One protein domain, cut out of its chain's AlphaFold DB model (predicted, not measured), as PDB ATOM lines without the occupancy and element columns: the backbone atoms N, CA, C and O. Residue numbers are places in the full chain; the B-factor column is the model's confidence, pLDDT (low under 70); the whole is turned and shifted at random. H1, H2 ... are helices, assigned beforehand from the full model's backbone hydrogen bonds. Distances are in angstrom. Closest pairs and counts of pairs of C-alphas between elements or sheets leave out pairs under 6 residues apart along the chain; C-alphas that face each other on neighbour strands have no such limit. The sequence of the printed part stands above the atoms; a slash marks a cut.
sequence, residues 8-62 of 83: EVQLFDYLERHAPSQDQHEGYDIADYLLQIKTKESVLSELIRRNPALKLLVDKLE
ATOM      1  N   GLU A   8     190.444 124.303 142.616       77.12
ATOM      2  CA  GLU A   8     191.016 125.008 141.475       77.12
ATOM      3  C   GLU A   8     190.689 126.498 141.599       77.12
ATOM      4  O   GLU A   8     189.530 126.907 141.581       77.12
ATOM      5  N   VAL A   9     191.729 127.308 141.768       72.19
ATOM      6  CA  VAL A   9     191.618 128.764 141.853       72.19
ATOM      7  C   VAL A   9     192.393 129.343 140.684       72.19
ATOM      8  O   VAL A   9     193.597 129.108 140.565       72.19
ATOM      9  N   GLN A  10     191.704 130.102 139.836       74.00
ATOM     10  CA  GLN A  10     192.318 130.910 138.790       74.00
ATOM     11  C   GLN A  10     192.246 132.369 139.236       74.00
ATOM     12  O   GLN A  10     191.161 132.889 139.491       74.00
ATOM     13  N   LEU A  11     193.410 132.996 139.399       71.81
ATOM     14  CA  LEU A  11     193.502 134.418 139.704       71.81
ATOM     15  C   LEU A  11     193.588 135.183 138.386       71.81
ATOM     16  O   LEU A  11     194.469 134.910 137.571       71.81
ATOM     17  N   PHE A  12     192.677 136.129 138.195       79.25
ATOM     18  CA  PHE A  12     192.683 137.036 137.057       79.25
ATOM     19  C   PHE A  12     193.186 138.391 137.535       79.25
ATOM     20  O   PHE A  12     192.625 138.937 138.477       79.25
ATOM     21  N   ASP A  13     194.229 138.911 136.892       84.62
ATOM     22  CA  ASP A  13     194.863 140.191 137.228       84.62
ATOM     23  C   ASP A  13     194.738 141.226 136.092       84.62
ATOM     24  O   ASP A  13     195.550 142.141 135.931       84.62
ATOM     25  N   TYR A  14     193.736 141.034 135.229       87.50
ATOM     26  CA  TYR A  14     193.536 141.848 134.036       87.50
ATOM     27  C   TYR A  14     193.220 143.307 134.389       87.50
ATOM     28  O   TYR A  14     193.773 144.218 133.777       87.50
ATOM     29  N   LEU A  15     192.356 143.544 135.379       84.75
ATOM     30  CA  LEU A  15     191.973 144.902 135.769       84.75
ATOM     31  C   LEU A  15     193.137 145.627 136.451       84.75
ATOM     32  O   LEU A  15     193.414 146.779 136.138       84.75
ATOM     33  N   GLU A  16     193.910 144.931 137.273       84.38
ATOM     34  CA  GLU A  16     195.094 145.457 137.951       84.38
ATOM     35  C   GLU A  16     196.159 145.945 136.955       84.38
ATOM     36  O   GLU A  16     196.889 146.896 137.235       84.38
ATOM     37  N   ARG A  17     196.237 145.327 135.770       87.50
ATOM     38  CA  ARG A  17     197.205 145.684 134.717       87.50
ATOM     39  C   ARG A  17     196.685 146.693 133.696       87.50
ATOM     40  O   ARG A  17     197.498 147.344 133.040       87.50
ATOM     41  N   HIS A  18     195.368 146.787 133.513       87.56
ATOM     42  CA  HIS A  18     194.765 147.524 132.396       87.56
ATOM     43  C   HIS A  18     193.781 148.624 132.805       87.56
ATOM     44  O   HIS A  18     193.429 149.441 131.951       87.56
ATOM     45  N   ALA A  19     193.340 148.676 134.065       88.19
ATOM     46  CA  ALA A  19     192.466 149.740 134.542       88.19
ATOM     47  C   ALA A  19     193.202 151.098 134.549       88.19
ATOM     48  O   ALA A  19     194.387 151.161 134.890       88.19
ATOM     49  N   PRO A  20     192.523 152.200 134.184       91.12
ATOM     50  CA  PRO A  20     193.045 153.551 134.347       91.12
ATOM     51  C   PRO A  20     193.471 153.827 135.795       91.12
ATOM     52  O   PRO A  20     192.829 153.368 136.734       91.12
ATOM     53  N   SER A  21     194.510 154.644 135.997       90.81
ATOM     54  CA  SER A  21     195.003 154.982 137.345       90.81
ATOM     55  C   SER A  21     193.939 155.617 138.247       90.81
ATOM     56  O   SER A  21     194.019 155.489 139.465       90.81
ATOM     57  N   GLN A  22     192.957 156.302 137.656       91.00
ATOM     58  CA  GLN A  22     191.832 156.872 138.387       91.00
ATOM     59  C   GLN A  22     190.905 155.774 138.920       91.00
ATOM     60  O   GLN A  22     190.692 155.710 140.125       91.00
ATOM     61  N   ASP A  23     190.443 154.871 138.056       90.31
ATOM     62  CA  ASP A  23     189.583 153.741 138.422       90.31
ATOM     63  C   ASP A  23     190.257 152.839 139.471       90.31
ATOM     64  O   ASP A  23     189.619 152.390 140.421       90.31
ATOM     65  N   GLN A  24     191.576 152.636 139.361       85.69
ATOM     66  CA  GLN A  24     192.359 151.916 140.372       85.69
ATOM     67  C   GLN A  24     192.371 152.633 141.730       85.69
ATOM     68  O   GLN A  24     192.287 151.983 142.769       85.69
ATOM     69  N   HIS A  25     192.492 153.965 141.736       90.00
ATOM     70  CA  HIS A  25     192.496 154.763 142.965       90.00
ATOM     71  C   HIS A  25     191.109 154.842 143.614       90.00
ATOM     72  O   HIS A  25     191.004 154.846 144.839       90.00
ATOM     73  N   GLU A  26     190.056 154.875 142.797       89.31
ATOM     74  CA  GLU A  26     188.664 154.838 143.247       89.31
ATOM     75  C   GLU A  26     188.210 153.423 143.652       89.31
ATOM     76  O   GLU A  26     187.158 153.274 144.269       89.31
ATOM     77  N   GLY A  27     189.025 152.397 143.379       88.50
ATOM     78  CA  GLY A  27     188.779 151.018 143.796       88.50
ATOM     79  C   GLY A  27     187.738 150.297 142.946       88.50
ATOM     80  O   GLY A  27     187.021 149.452 143.478       88.50
ATOM     81  N   TYR A  28     187.641 150.638 141.659       89.75
ATOM     82  CA  TYR A  28     186.655 150.044 140.759       89.75
ATOM     83  C   TYR A  28     186.931 148.557 140.576       89.75
ATOM     84  O   TYR A  28     188.066 148.143 140.306       89.75
ATOM     85  N   ASP A  29     185.877 147.758 140.678       89.56
ATOM     86  CA  ASP A  29     185.929 146.326 140.428       89.56
ATOM     87  C   ASP A  29     185.232 145.957 139.108       89.56
ATOM     88  O   ASP A  29     184.770 146.798 138.331       89.56
ATOM     89  N   ILE A  30     185.195 144.660 138.797       87.19
ATOM     90  CA  ILE A  30     184.583 144.178 137.554       87.19
ATOM     91  C   ILE A  30     183.094 144.547 137.444       87.19
ATOM     92  O   ILE A  30     182.595 144.699 136.327       87.19
ATOM     93  N   ALA A  31     182.375 144.705 138.559       89.00
ATOM     94  CA  ALA A  31     180.960 145.049 138.538       89.00
ATOM     95  C   ALA A  31     180.740 146.478 138.028       89.00
ATOM     96  O   ALA A  31     179.810 146.694 137.247       89.00
ATOM     97  N   ASP A  32     181.619 147.422 138.366       89.12
ATOM     98  CA  ASP A  32     181.524 148.810 137.896       89.12
ATOM     99  C   ASP A  32     181.610 148.892 136.369       89.12
ATOM    100  O   ASP A  32     180.776 149.520 135.711       89.12
ATOM    101  N   TYR A  33     182.560 148.166 135.778       87.06
ATOM    102  CA  TYR A  33     182.686 148.084 134.325       87.06
ATOM    103  C   TYR A  33     181.476 147.405 133.680       87.06
ATOM    104  O   TYR A  33     181.009 147.856 132.633       87.06
ATOM    105  N   LEU A  34     180.924 146.356 134.298       84.75
ATOM    106  CA  LEU A  34     179.717 145.692 133.796       84.75
ATOM    107  C   LEU A  34     178.494 146.622 133.798       84.75
ATOM    108  O   LEU A  34     177.696 146.556 132.863       84.75
ATOM    109  N   LEU A  35     178.365 147.509 134.789       83.25
ATOM    110  CA  LEU A  35     177.304 148.524 134.838       83.25
ATOM    111  C   LEU A  35     177.467 149.600 133.753       83.25
ATOM    112  O   LEU A  35     176.474 150.134 133.256       83.25
ATOM    113  N   GLN A  36     178.706 149.911 133.364       78.69
ATOM    114  CA  GLN A  36     179.014 150.889 132.314       78.69
ATOM    115  C   GLN A  36     178.801 150.352 130.896       78.69
ATOM    116  O   GLN A  36     178.608 151.137 129.957       78.69
ATOM    117  N   ILE A  37     178.835 149.029 130.705       77.81
ATOM    118  CA  ILE A  37     178.507 148.425 129.416       77.81
ATOM    119  C   ILE A  37     177.053 148.778 129.110       77.81
ATOM    120  O   ILE A  37     176.122 148.207 129.674       77.81
ATOM    121  N   LYS A  38     176.851 149.706 128.164       65.56
ATOM    122  CA  LYS A  38     175.531 149.945 127.582       65.56
ATOM    123  C   LYS A  38     175.042 148.609 127.044       65.56
ATOM    124  O   LYS A  38     175.544 148.130 126.023       65.56
ATOM    125  N   THR A  39     174.081 147.999 127.734       67.25
ATOM    126  CA  THR A  39     173.375 146.829 127.222       67.25
ATOM    127  C   THR A  39     172.899 147.203 125.833       67.25
ATOM    128  O   THR A  39     172.202 148.211 125.694       67.25
ATOM    129  N   LYS A  40     173.338 146.463 124.805       64.31
ATOM    130  CA  LYS A  40     172.877 146.696 123.435       64.31
ATOM    131  C   LYS A  40     171.363 146.799 123.501       64.31
ATOM    132  O   LYS A  40     170.722 145.851 123.956       64.31
ATOM    133  N   GLU A  41     170.821 147.957 123.122       65.00
ATOM    134  CA  GLU A  41     169.375 148.104 123.074       65.00
ATOM    135  C   GLU A  41     168.841 146.959 122.225       65.00
ATOM    136  O   GLU A  41     169.367 146.662 121.147       65.00
ATOM    137  N   SER A  42     167.857 146.243 122.765       75.75
ATOM    138  CA  SER A  42     167.269 145.143 122.021       75.75
ATOM    139  C   SER A  42     166.717 145.697 120.706       75.75
ATOM    140  O   SER A  42     166.223 146.827 120.658       75.75
ATOM    141  N   VAL A  43     166.760 144.907 119.633       83.25
ATOM    142  CA  VAL A  43     166.154 145.306 118.350       83.25
ATOM    143  C   VAL A  43     164.694 145.729 118.559       83.25
ATOM    144  O   VAL A  43     164.231 146.690 117.953       83.25
ATOM    145  N   LEU A  44     163.987 145.070 119.483       86.44
ATOM    146  CA  LEU A  44     162.631 145.437 119.876       86.44
ATOM    147  C   LEU A  44     162.549 146.851 120.478       86.44
ATOM    148  O   LEU A  44     161.658 147.608 120.102       86.44
ATOM    149  N   SER A  45     163.474 147.236 121.360       87.25
ATOM    150  CA  SER A  45     163.539 148.585 121.942       87.25
ATOM    151  C   SER A  45     163.719 149.653 120.861       87.25
ATOM    152  O   SER A  45     163.006 150.660 120.861       87.25
ATOM    153  N   GLU A  46     164.601 149.412 119.889       88.94
ATOM    154  CA  GLU A  46     164.791 150.347 118.779       88.94
ATOM    155  C   GLU A  46     163.550 150.424 117.872       88.94
ATOM    156  O   GLU A  46     163.154 151.517 117.449       88.94
ATOM    157  N   LEU A  47     162.894 149.293 117.601       90.12
ATOM    158  CA  LEU A  47     161.647 149.260 116.833       90.12
ATOM    159  C   LEU A  47     160.516 150.009 117.551       90.12
ATOM    160  O   LEU A  47     159.804 150.781 116.908       90.12
ATOM    161  N   ILE A  48     160.392 149.860 118.872       93.12
ATOM    162  CA  ILE A  48     159.422 150.605 119.691       93.12
ATOM    163  C   ILE A  48     159.699 152.110 119.629       93.12
ATOM    164  O   ILE A  48     158.762 152.896 119.499       93.12
ATOM    165  N   ARG A  49     160.970 152.532 119.660       92.31
ATOM    166  CA  ARG A  49     161.338 153.951 119.519       92.31
ATOM    167  C   ARG A  49     160.890 154.529 118.175       92.31
ATOM    168  O   ARG A  49     160.486 155.687 118.114       92.31
ATOM    169  N   ARG A  50     160.962 153.737 117.101       94.50
ATOM    170  CA  ARG A  50     160.502 154.141 115.759       94.50
ATOM    171  C   ARG A  50     158.980 154.112 115.630       94.50
ATOM    172  O   ARG A  50     158.426 154.943 114.918       94.50
ATOM    173  N   ASN A  51     158.311 153.173 116.297       95.94
ATOM    174  CA  ASN A  51     156.856 153.061 116.300       95.94
ATOM    175  C   ASN A  51     156.317 152.681 117.696       95.94
ATOM    176  O   ASN A  51     156.255 151.491 118.026       95.94
ATOM    177  N   PRO A  52     155.836 153.658 118.485       94.62
ATOM    178  CA  PRO A  52     155.291 153.418 119.822       94.62
ATOM    179  C   PRO A  52     154.089 152.462 119.854       94.62
ATOM    180  O   PRO A  52     153.849 151.813 120.872       94.62
ATOM    181  N   ALA A  53     153.352 152.319 118.744       95.69
ATOM    182  CA  ALA A  53     152.236 151.380 118.656       95.69
ATOM    183  C   ALA A  53     152.685 149.915 118.795       95.69
ATOM    184  O   ALA A  53     151.895 149.076 119.223       95.69
ATOM    185  N   LEU A  54     153.953 149.597 118.504       94.06
ATOM    186  CA  LEU A  54     154.491 148.253 118.728       94.06
ATOM    187  C   LEU A  54     154.468 147.861 120.204       94.06
ATOM    188  O   LEU A  54     154.170 146.712 120.509       94.06
ATOM    189  N   LYS A  55     154.705 148.807 121.121       93.19
ATOM    190  CA  LYS A  55     154.603 148.534 122.558       93.19
ATOM    191  C   LYS A  55     153.171 148.168 122.950       93.19
ATOM    192  O   LYS A  55     152.955 147.156 123.598       93.19
ATOM    193  N   LEU A  56     152.194 148.926 122.449       95.12
ATOM    194  CA  LEU A  56     150.769 148.637 122.641       95.12
ATOM    195  C   LEU A  56     150.373 147.246 122.135       95.12
ATOM    196  O   LEU A  56     149.558 146.582 122.767       95.12
ATOM    197  N   LEU A  57     150.920 146.812 120.999       94.69
ATOM    198  CA  LEU A  57     150.648 145.483 120.452       94.69
ATOM    199  C   LEU A  57     151.283 144.378 121.296       94.69
ATOM    200  O   LEU A  57     150.616 143.384 121.564       94.69
ATOM    201  N   VAL A  58     152.530 144.562 121.736       93.31
ATOM    202  CA  VAL A  58     153.202 143.626 122.651       93.31
ATOM    203  C   VAL A  58     152.401 143.475 123.941       93.31
ATOM    204  O   VAL A  58     152.127 142.347 124.341       93.31
ATOM    205  N   ASP A  59     151.960 144.588 124.531       94.75
ATOM    206  CA  ASP A  59     151.225 144.591 125.796       94.75
ATOM    207  C   ASP A  59     149.825 143.971 125.643       94.75
ATOM    208  O   ASP A  59     149.434 143.117 126.432       94.75
ATOM    209  N   LYS A  60     149.064 144.352 124.604       97.25
ATOM    210  CA  LYS A  60     147.691 143.849 124.394       97.25
ATOM    211  C   LYS A  60     147.618 142.379 124.007       97.25
ATOM    212  O   LYS A  60     146.592 141.750 124.240       97.25
ATOM    213  N   LEU A  61     148.649 141.873 123.343       95.94
ATOM    214  CA  LEU A  61     148.715 140.487 122.888       95.94
ATOM    215  C   LEU A  61     149.567 139.616 123.824       95.94
ATOM    216  O   LEU A  61     149.803 138.455 123.503       95.94
ATOM    217  N   GLU A  62     150.038 140.175 124.946       93.50
ATOM    218  CA  GLU A  62     150.877 139.505 125.949       93.50
ATOM    219  C   GLU A  62     152.105 138.800 125.338       93.50
ATOM    220  O   GLU A  62     152.496 137.693 125.724       93.50
TER     221      GLU A  62
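This is residues 8 to 62 of the 83 residues of an uncharacterized protein of Porphyromonas gingivalis (UniProt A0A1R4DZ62). What shape does the backbone make? It is a long, open string of five short helices with no shared core: H1, H2 and H3 lie toward one end, H4 and H5 make a corner at the other, and a thin stretch, residues 37 to 42, joins the two groups. Residues 8 to 13 stick out beside H1 as a tail. What is it built of? The printed part has 55 residues, with five named helices in the order H1, H2, H3, H4, H5 and no named strand; its class is all helix. How spread out is it? It is extended, with a radius of gyration of the C-alphas of 19.5 A, and flat, with spans of 49 by 32 by 14 A.

Where are the first helices? H1 is residues 14 to 18, beginning at C-alpha 14 at (193.536, 141.848, 134.036), and H2 is residues 21 to 26. H3, residues 30 to 36, measures 10.2 A from first to last C-alpha. Where are the last ones? H4, residues 43 to 50, begins at C-alpha 43 at (166.154, 145.306, 118.350) and measures 10.8 A. H5, residues 53 to 60, measures 10.5 A and ends at C-alpha 60 at (147.691, 143.849, 124.394).

What is near H1? H1 and H2 are close but not clearly touching; their closest C-alphas, those of Glu 16 and Gln 24, are 7.4 A apart. H1 and H3 are also close but not clearly touching, with the closest C-alphas, those of Leu 15 and Ile 30, 7.6 A apart. Does H3 meet its neighbours along the chain? H3 is apart from both H2 and H4. How do H4 and H5 stand? They only just touch, with 3 pairs of C-alphas within 8 A, and touch only at the corner by their link; the closest C-alphas, those of Ile 48 and Leu 54, are 5.5 A apart. They run opposite ways at a steep tilt of 58 degrees. What do the helix backbones show? In H1, H2, H3, H4 and H5 every O i to N i+4 pair is within hydrogen-bond range.

How far does it reach? The two C-alphas farthest apart, those of Glu 8 and Ala 53, are 52.2 A apart. Which stretches stand free? Residues 8 to 13 stand free, and so do residues 34 to 43, of which 34 to 36 belong to H3. Are there cuts or long links? The printed part has no cut; the link from H3 to H4 is short, and the other three are tight. Where is confidence low? The mean pLDDT of the printed part is 86.2, and residues 38 to 41 are under 70.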